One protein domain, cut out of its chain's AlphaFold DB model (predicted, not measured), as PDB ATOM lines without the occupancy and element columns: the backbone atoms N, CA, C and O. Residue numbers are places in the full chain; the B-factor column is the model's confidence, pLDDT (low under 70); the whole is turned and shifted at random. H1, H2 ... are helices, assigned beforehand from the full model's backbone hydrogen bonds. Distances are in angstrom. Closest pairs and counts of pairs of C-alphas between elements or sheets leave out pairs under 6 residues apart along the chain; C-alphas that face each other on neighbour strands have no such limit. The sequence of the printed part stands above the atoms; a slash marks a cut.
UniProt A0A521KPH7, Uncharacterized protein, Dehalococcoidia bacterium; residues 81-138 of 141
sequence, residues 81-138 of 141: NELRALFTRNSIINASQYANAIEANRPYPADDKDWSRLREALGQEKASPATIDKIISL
ATOM      1  N   ASN A  81     177.290 175.261 204.670       85.38
ATOM      2  CA  ASN A  81     177.635 176.339 205.597       85.38
ATOM      3  C   ASN A  81     178.300 175.806 206.880       85.38
ATOM      4  O   ASN A  81     179.296 176.362 207.342       85.38
ATOM      5  N   GLU A  82     177.804 174.690 207.416       86.06
ATOM      6  CA  GLU A  82     178.390 174.034 208.588       86.06
ATOM      7  C   GLU A  82     179.763 173.435 208.266       86.06
ATOM      8  O   GLU A  82     180.720 173.644 209.015       86.06
ATOM      9  N   LEU A  83     179.893 172.766 207.113       86.50
ATOM     10  CA  LEU A  83     181.172 172.235 206.632       86.50
ATOM     11  C   LEU A  83     182.208 173.355 206.463       86.50
ATOM     12  O   LEU A  83     183.339 173.237 206.934       86.50
ATOM     13  N   ARG A  84     181.808 174.485 205.868       88.38
ATOM     14  CA  ARG A  84     182.654 175.680 205.753       88.38
ATOM     15  C   ARG A  84     183.115 176.185 207.109       88.38
ATOM     16  O   ARG A  84     184.308 176.417 207.280       88.38
ATOM     17  N   ALA A  85     182.195 176.354 208.056       88.19
ATOM     18  CA  ALA A  85     182.519 176.849 209.388       88.19
ATOM     19  C   ALA A  85     183.516 175.922 210.100       88.19
ATOM     20  O   ALA A  85     184.499 176.397 210.676       88.19
ATOM     21  N   LEU A  86     183.321 174.604 209.996       86.81
ATOM     22  CA  LEU A  86     184.229 173.603 210.548       86.81
ATOM     23  C   LEU A  86     185.619 173.680 209.899       86.81
ATOM     24  O   LEU A  86     186.632 173.673 210.597       86.81
ATOM     25  N   PHE A  87     185.691 173.818 208.576       88.81
ATOM     26  CA  PHE A  87     186.958 173.910 207.851       88.81
ATOM     27  C   PHE A  87     187.699 175.222 208.119       88.81
ATOM     28  O   PHE A  87     188.905 175.201 208.374       88.81
ATOM     29  N   THR A  88     186.995 176.356 208.153       88.31
ATOM     30  CA  THR A  88     187.570 177.663 208.501       88.31
ATOM     31  C   THR A  88     188.093 177.679 209.935       88.31
ATOM     32  O   THR A  88     189.213 178.132 210.168       88.31
ATOM     33  N   ARG A  89     187.348 177.098 210.886       85.56
ATOM     34  CA  ARG A  89     187.793 176.928 212.278       85.56
ATOM     35  C   ARG A  89     189.077 176.103 212.386       85.56
ATOM     36  O   ARG A  89     189.895 176.352 213.263       85.56
ATOM     37  N   ASN A  90     189.266 175.152 211.477       86.75
ATOM     38  CA  ASN A  90     190.446 174.296 211.409       86.75
ATOM     39  C   ASN A  90     191.531 174.823 210.453       86.75
ATOM     40  O   ASN A  90     192.458 174.084 210.113       86.75
ATOM     41  N   SER A  91     191.447 176.086 210.025       88.31
ATOM     42  CA  SER A  91     192.430 176.737 209.145       88.31
ATOM     43  C   SER A  91     192.661 175.998 207.818       88.31
ATOM     44  O   SER A  91     193.777 175.960 207.302       88.31
ATOM     45  N   ILE A  92     191.614 175.382 207.264       86.56
ATOM     46  CA  ILE A  92     191.644 174.772 205.933       86.56
ATOM     47  C   ILE A  92     191.362 175.864 204.892       86.56
ATOM     48  O   ILE A  92     190.275 176.444 204.846       86.56
ATOM     49  N   ILE A  93     192.360 176.150 204.056       85.31
ATOM     50  CA  ILE A  93     192.244 177.083 202.926       85.31
ATOM     51  C   ILE A  93     191.269 176.502 201.892       85.31
ATOM     52  O   ILE A  93     191.240 175.292 201.714       85.31
ATOM     53  N   ASN A  94     190.474 177.339 201.216       86.00
ATOM     54  CA  ASN A  94     189.427 176.923 200.263       86.00
ATOM     55  C   ASN A  94     188.270 176.108 200.875       86.00
ATOM     56  O   ASN A  94     187.586 175.369 200.171       86.00
ATOM     57  N   ALA A  95     187.981 176.310 202.167       87.00
ATOM     58  CA  ALA A  95     186.853 175.701 202.884       87.00
ATOM     59  C   ALA A  95     185.527 175.699 202.094       87.00
ATOM     60  O   ALA A  95     184.801 174.708 202.108       87.00
ATOM     61  N   SER A  96     185.219 176.789 201.384       86.50
ATOM     62  CA  SER A  96     184.008 176.912 200.563       86.50
ATOM     63  C   SER A  96     183.970 175.958 199.373       86.50
ATOM     64  O   SER A  96     182.914 175.390 199.111       86.50
ATOM     65  N   GLN A  97     185.090 175.774 198.668       87.56
ATOM     66  CA  GLN A  97     185.154 174.839 197.542       87.56
ATOM     67  C   GLN A  97     184.991 173.408 198.034       87.56
ATOM     68  O   GLN A  97     184.136 172.690 197.533       87.56
ATOM     69  N   TYR A  98     185.726 173.030 199.081       87.88
ATOM     70  CA  TYR A  98     185.638 171.682 199.632       87.88
ATOM     71  C   TYR A  98     184.249 171.370 200.175       87.88
ATOM     72  O   TYR A  98     183.713 170.316 199.877       87.88
ATOM     73  N   ALA A  99     183.623 172.281 200.922       90.00
ATOM     74  CA  ALA A  99     182.268 172.064 201.417       90.00
ATOM     75  C   ALA A  99     181.252 171.853 200.283       90.00
ATOM     76  O   ALA A  99     180.422 170.955 200.377       90.00
ATOM     77  N   ASN A 100     181.353 172.643 199.210       89.56
ATOM     78  CA  ASN A 100     180.480 172.514 198.047       89.56
ATOM     79  C   ASN A 100     180.748 171.209 197.280       89.56
ATOM     80  O   ASN A 100     179.818 170.485 196.954       89.56
ATOM     81  N   ALA A 101     182.017 170.850 197.066       87.81
ATOM     82  CA  ALA A 101     182.393 169.582 196.444       87.81
ATOM     83  C   ALA A 101     181.918 168.377 197.268       87.81
ATOM     84  O   ALA A 101     181.481 167.376 196.701       87.81
ATOM     85  N   ILE A 102     181.966 168.483 198.601       88.06
ATOM     86  CA  ILE A 102     181.468 167.446 199.499       88.06
ATOM     87  C   ILE A 102     179.955 167.306 199.352       88.06
ATOM     88  O   ILE A 102     179.476 166.196 199.152       88.06
ATOM     89  N   GLU A 103     179.213 168.409 199.425       87.25
ATOM     90  CA  GLU A 103     177.756 168.421 199.277       87.25
ATOM     91  C   GLU A 103     177.313 167.904 197.898       87.25
ATOM     92  O   GLU A 103     176.412 167.072 197.821       87.25
ATOM     93  N   ALA A 104     177.998 168.318 196.828       87.00
ATOM     94  CA  ALA A 104     177.699 167.924 195.453       87.00
ATOM     95  C   ALA A 104     177.974 166.439 195.159       87.00
ATOM     96  O   ALA A 104     177.304 165.860 194.310       87.00
ATOM     97  N   ASN A 105     178.935 165.815 195.851       86.81
ATOM     98  CA  ASN A 105     179.267 164.391 195.691       86.81
ATOM     99  C   ASN A 105     178.538 163.462 196.674       86.81
ATOM    100  O   ASN A 105     178.856 162.273 196.756       86.81
ATOM    101  N   ARG A 106     177.553 163.970 197.421       84.00
ATOM    102  CA  ARG A 106     176.640 163.109 198.182       84.00
ATOM    103  C   ARG A 106     175.815 162.234 197.236       84.00
ATOM    104  O   ARG A 106     175.443 162.697 196.159       84.00
ATOM    105  N   PRO A 107     175.429 161.017 197.649       84.44
ATOM    106  CA  PRO A 107     175.606 160.415 198.978       84.44
ATOM    107  C   PRO A 107     176.944 159.673 199.163       84.44
ATOM    108  O   PRO A 107     177.412 158.986 198.256       84.44
ATOM    109  N   TYR A 108     177.522 159.747 200.371       81.38
ATOM    110  CA  TYR A 108     178.719 158.979 200.727       81.38
ATOM    111  C   TYR A 108     178.343 157.655 201.402       81.38
ATOM    112  O   TYR A 108     177.575 157.666 202.371       81.38
ATOM    113  N   PRO A 109     178.899 156.517 200.948       80.44
ATOM    114  CA  PRO A 109     178.653 155.224 201.578       80.44
ATOM    115  C   PRO A 109     179.148 155.217 203.031       80.44
ATOM    116  O   PRO A 109     180.318 155.496 203.302       80.44
ATOM    117  N   ALA A 110     178.263 154.868 203.970       77.06
ATOM    118  CA  ALA A 110     178.604 154.782 205.393       77.06
ATOM    119  C   ALA A 110     179.658 153.692 205.671       77.06
ATOM    120  O   ALA A 110     180.471 153.839 206.584       77.06
ATOM    121  N   ASP A 111     179.702 152.653 204.834       78.44
ATOM    122  CA  ASP A 111     180.603 151.503 204.968       78.44
ATOM    123  C   ASP A 111     182.041 151.771 204.472       78.44
ATOM    124  O   ASP A 111     182.956 151.003 204.770       78.44
ATOM    125  N   ASP A 112     182.291 152.870 203.747       78.00
ATOM    126  CA  ASP A 112     183.601 153.164 203.135       78.00
ATOM    127  C   ASP A 112     184.586 153.739 204.157       78.00
ATOM    128  O   ASP A 112     184.753 154.952 204.279       78.00
ATOM    129  N   LYS A 113     185.214 152.870 204.961       77.94
ATOM    130  CA  LYS A 113     186.143 153.233 206.053       77.94
ATOM    131  C   LYS A 113     187.272 154.186 205.620       77.94
ATOM    132  O   LYS A 113     187.653 155.045 206.409       77.94
ATOM    133  N   ASP A 114     187.710 154.108 204.369       82.94
ATOM    134  CA  ASP A 114     188.826 154.891 203.832       82.94
ATOM    135  C   ASP A 114     188.419 156.253 203.258       82.94
ATOM    136  O   ASP A 114     189.285 157.020 202.827       82.94
ATOM    137  N   TRP A 115     187.119 156.577 203.279       85.88
ATOM    138  CA  TRP A 115     186.587 157.819 202.721       85.88
ATOM    139  C   TRP A 115     186.974 157.998 201.247       85.88
ATOM    140  O   TRP A 115     187.205 159.116 200.792       85.88
ATOM    141  N   SER A 116     187.054 156.901 200.490       89.06
ATOM    142  CA  SER A 116     187.607 156.856 199.133       89.06
ATOM    143  C   SER A 116     186.922 157.854 198.198       89.06
ATOM    144  O   SER A 116     187.595 158.630 197.521       89.06
ATOM    145  N   ARG A 117     185.583 157.918 198.236       85.69
ATOM    146  CA  ARG A 117     184.792 158.893 197.460       85.69
ATOM    147  C   ARG A 117     185.052 160.343 197.859       85.69
ATOM    148  O   ARG A 117     185.134 161.218 197.003       85.69
ATOM    149  N   LEU A 118     185.204 160.602 199.157       87.69
ATOM    150  CA  LEU A 118     185.503 161.939 199.667       87.69
ATOM    151  C   LEU A 118     186.913 162.373 199.255       87.69
ATOM    152  O   LEU A 118     187.119 163.504 198.827       87.69
ATOM    153  N   ARG A 119     187.884 161.462 199.357       89.06
ATOM    154  CA  ARG A 119     189.271 161.682 198.937       89.06
ATOM    155  C   ARG A 119     189.361 161.961 197.445       89.06
ATOM    156  O   ARG A 119     190.113 162.844 197.051       89.06
ATOM    157  N   GLU A 120     188.586 161.247 196.635       89.44
ATOM    158  CA  GLU A 120     188.480 161.496 195.199       89.44
ATOM    159  C   GLU A 120     187.922 162.899 194.927       89.44
ATOM    160  O   GLU A 120     188.586 163.687 194.259       89.44
ATOM    161  N   ALA A 121     186.772 163.251 195.511       88.31
ATOM    162  CA  ALA A 121     186.149 164.568 195.356       88.31
ATOM    163  C   ALA A 121     187.079 165.719 195.784       88.31
ATOM    164  O   ALA A 121     187.254 166.693 195.057       88.31
ATOM    165  N   LEU A 122     187.726 165.592 196.944       88.81
ATOM    166  CA  LEU A 122     188.679 166.588 197.438       88.81
ATOM    167  C   LEU A 122     189.976 166.605 196.616       88.81
ATOM    168  O   LEU A 122     190.586 167.658 196.446       88.81
ATOM    169  N   GLY A 123     190.383 165.459 196.069       87.88
ATOM    170  CA  GLY A 123     191.491 165.355 195.126       87.88
ATOM    171  C   GLY A 123     191.222 166.113 193.823       87.88
ATOM    172  O   GLY A 123     192.133 166.762 193.310       87.88
ATOM    173  N   GLN A 124     189.976 166.109 193.328       86.06
ATOM    174  CA  GLN A 124     189.567 166.918 192.166       86.06
ATOM    175  C   GLN A 124     189.693 168.422 192.447       86.06
ATOM    176  O   GLN A 124     190.195 169.170 191.610       86.06
ATOM    177  N   GLU A 125     189.350 168.853 193.664       87.69
ATOM    178  CA  GLU A 125     189.530 170.237 194.135       87.69
ATOM    179  C   GLU A 125     190.993 170.588 194.470       87.69
ATOM    180  O   GLU A 125     191.284 171.640 195.042       87.69
ATOM    181  N   LYS A 126     191.946 169.712 194.121       86.00
ATOM    182  CA  LYS A 126     193.383 169.870 194.388       86.00
ATOM    183  C   LYS A 126     193.709 170.041 195.876       86.00
ATOM    184  O   LYS A 126     194.713 170.669 196.223       86.00
ATOM    185  N   ALA A 127     192.896 169.463 196.760       85.44
ATOM    186  CA  ALA A 127     193.224 169.403 198.174       85.44
ATOM    187  C   ALA A 127     194.502 168.577 198.369       85.44
ATOM    188  O   ALA A 127     194.671 167.499 197.796       85.44
ATOM    189  N   SER A 128     195.419 169.077 199.199       86.75
ATOM    190  CA  SER A 128     196.616 168.307 199.541       86.75
ATOM    191  C   SER A 128     196.240 167.078 200.386       86.75
ATOM    192  O   SER A 128     195.278 167.159 201.156       86.75
ATOM    193  N   PRO A 129     197.002 165.967 200.337       86.75
ATOM    194  CA  PRO A 129     196.715 164.776 201.143       86.75
ATOM    195  C   PRO A 129     196.601 165.085 202.642       86.75
ATOM    196  O   PRO A 129     195.685 164.621 203.310       86.75
ATOM    197  N   ALA A 130     197.461 165.976 203.150       89.12
ATOM    198  CA  ALA A 130     197.412 166.435 204.535       89.12
ATOM    199  C   ALA A 130     196.123 167.214 204.857       89.12
ATOM    200  O   ALA A 130     195.566 167.086 205.945       89.12
ATOM    201  N   THR A 131     195.628 168.023 203.914       89.69
ATOM    202  CA  THR A 131     194.344 168.728 204.053       89.69
ATOM    203  C   THR A 131     193.178 167.746 204.061       89.69
ATOM    204  O   THR A 131     192.279 167.883 204.884       89.69
ATOM    205  N   ILE A 132     193.213 166.751 203.176       89.19
ATOM    206  CA  ILE A 132     192.196 165.704 203.070       89.19
ATOM    207  C   ILE A 132     192.107 164.911 204.377       89.19
ATOM    208  O   ILE A 132     191.016 164.767 204.921       89.19
ATOM    209  N   ASP A 133     193.236 164.471 204.933       90.25
ATOM    210  CA  ASP A 133     193.261 163.746 206.210       90.25
ATOM    211  C   ASP A 133     192.757 164.604 207.374       90.25
ATOM    212  O   ASP A 133     192.034 164.118 208.247       90.25
ATOM    213  N   LYS A 134     193.067 165.905 207.360       88.62
ATOM    214  CA  LYS A 134     192.533 166.854 208.340       88.62
ATOM    215  C   LYS A 134     191.016 166.996 208.217       88.62
ATOM    216  O   LYS A 134     190.340 166.981 209.235       88.62
ATOM    217  N   ILE A 135     190.480 167.107 207.000       87.81
ATOM    218  CA  ILE A 135     189.031 167.161 206.747       87.81
ATOM    219  C   ILE A 135     188.360 165.872 207.227       87.81
ATOM    220  O   ILE A 135     187.390 165.938 207.975       87.81
ATOM    221  N   ILE A 136     188.901 164.712 206.854       88.75
ATOM    222  CA  ILE A 136     188.383 163.400 207.259       88.75
ATOM    223  C   ILE A 136     188.358 163.263 208.785       88.75
ATOM    224  O   ILE A 136     187.378 162.776 209.333       88.75
ATOM    225  N   SER A 137     189.393 163.748 209.476       89.94
ATOM    226  CA  SER A 137     189.479 163.704 210.944       89.94
ATOM    227  C   SER A 137     188.410 164.544 211.654       89.94
ATOM    228  O   SER A 137     188.180 164.364 212.845       89.94
ATOM    229  N   LEU A 138     187.773 165.479 210.944       86.31
ATOM    230  CA  LEU A 138     186.741 166.374 211.472       86.31
ATOM    231  C   LEU A 138     185.321 165.910 211.118       86.31
ATOM    232  O   LEU A 138     184.341 166.463 211.621       86.31
TER     233      LEU A 138
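Overview. This is residues 81 to 138 of the 141 residues of an uncharacterized protein of Dehalococcoidia bacterium (UniProt A0A521KPH7). Four short helices follow one another round a nearly closed ring: H2 packs on H1 on one side and on H3 on the other, H4 packs on H3, and H4 comes back close to H1. H1 and H2 make a helical hairpin, H3 and H4 cross at a steep angle, and the long link of residues 105 to 115 loops round one end between the two halves. The printed part has 58 residues with four named helices, in the order H1, H2, H3, H4, and no named strand; the class is all helix. It is compact, with a radius of gyration of the C-alphas of 10.4 A, and its rounded outline spans 27 by 22 by 19 A.

Along the chain. H2 and H4 are the longest helices by residues, with 10 each. H2 is residues 95 to 104, 14.1 A from first to last C-alpha, and begins with C-alpha 95 at (186.853, 175.701, 202.884). H4 is residues 129 to 138, 14.4 A long, and ends with C-alpha 138 at (186.741, 166.374, 211.472). H1 is residues 81 to 89, 12.2 A long, from C-alpha 81 at (177.635, 176.339, 205.597). H3 is residues 116 to 124, 12.4 A long.

Arrangement. H2 touches H1, and their closest C-alphas, those of Arg 84 and Ala 95, are 5.1 A apart. The two form a hairpin and run opposite ways at a shallow tilt of 34.8 degrees, only just short of steep. H2 also touches H3, with the C-alphas of Tyr 98 and Leu 122 closest at 6.3 A. H2 and H3 run opposite ways at a steep tilt of 52 degrees. H3 touches H4, where the closest C-alphas, those of Arg 119 and Ile 132, are 6.5 A apart. Their lines stand at a steep tilt of 50 degrees, and they run opposite ways. H1 and H4 are close but not clearly touching, with the C-alphas of Phe 87 and Ile 135 closest at 7.1 A. H1 and H3 are apart, and so are H2 and H4. In H1, H2, H3 and H4 every O i to N i+4 pair is within hydrogen-bond range.

Size, cuts and confidence. The two C-alphas farthest apart, those of Ser 91 and Asp 111, are 28.2 A from each other. The printed part has no cut. The link from H2 to H3, with 11 residues, is long, while those from H1 to H2 and from H3 to H4 are tight. The mean pLDDT of the printed part is 86.5, and no printed residue is under 70.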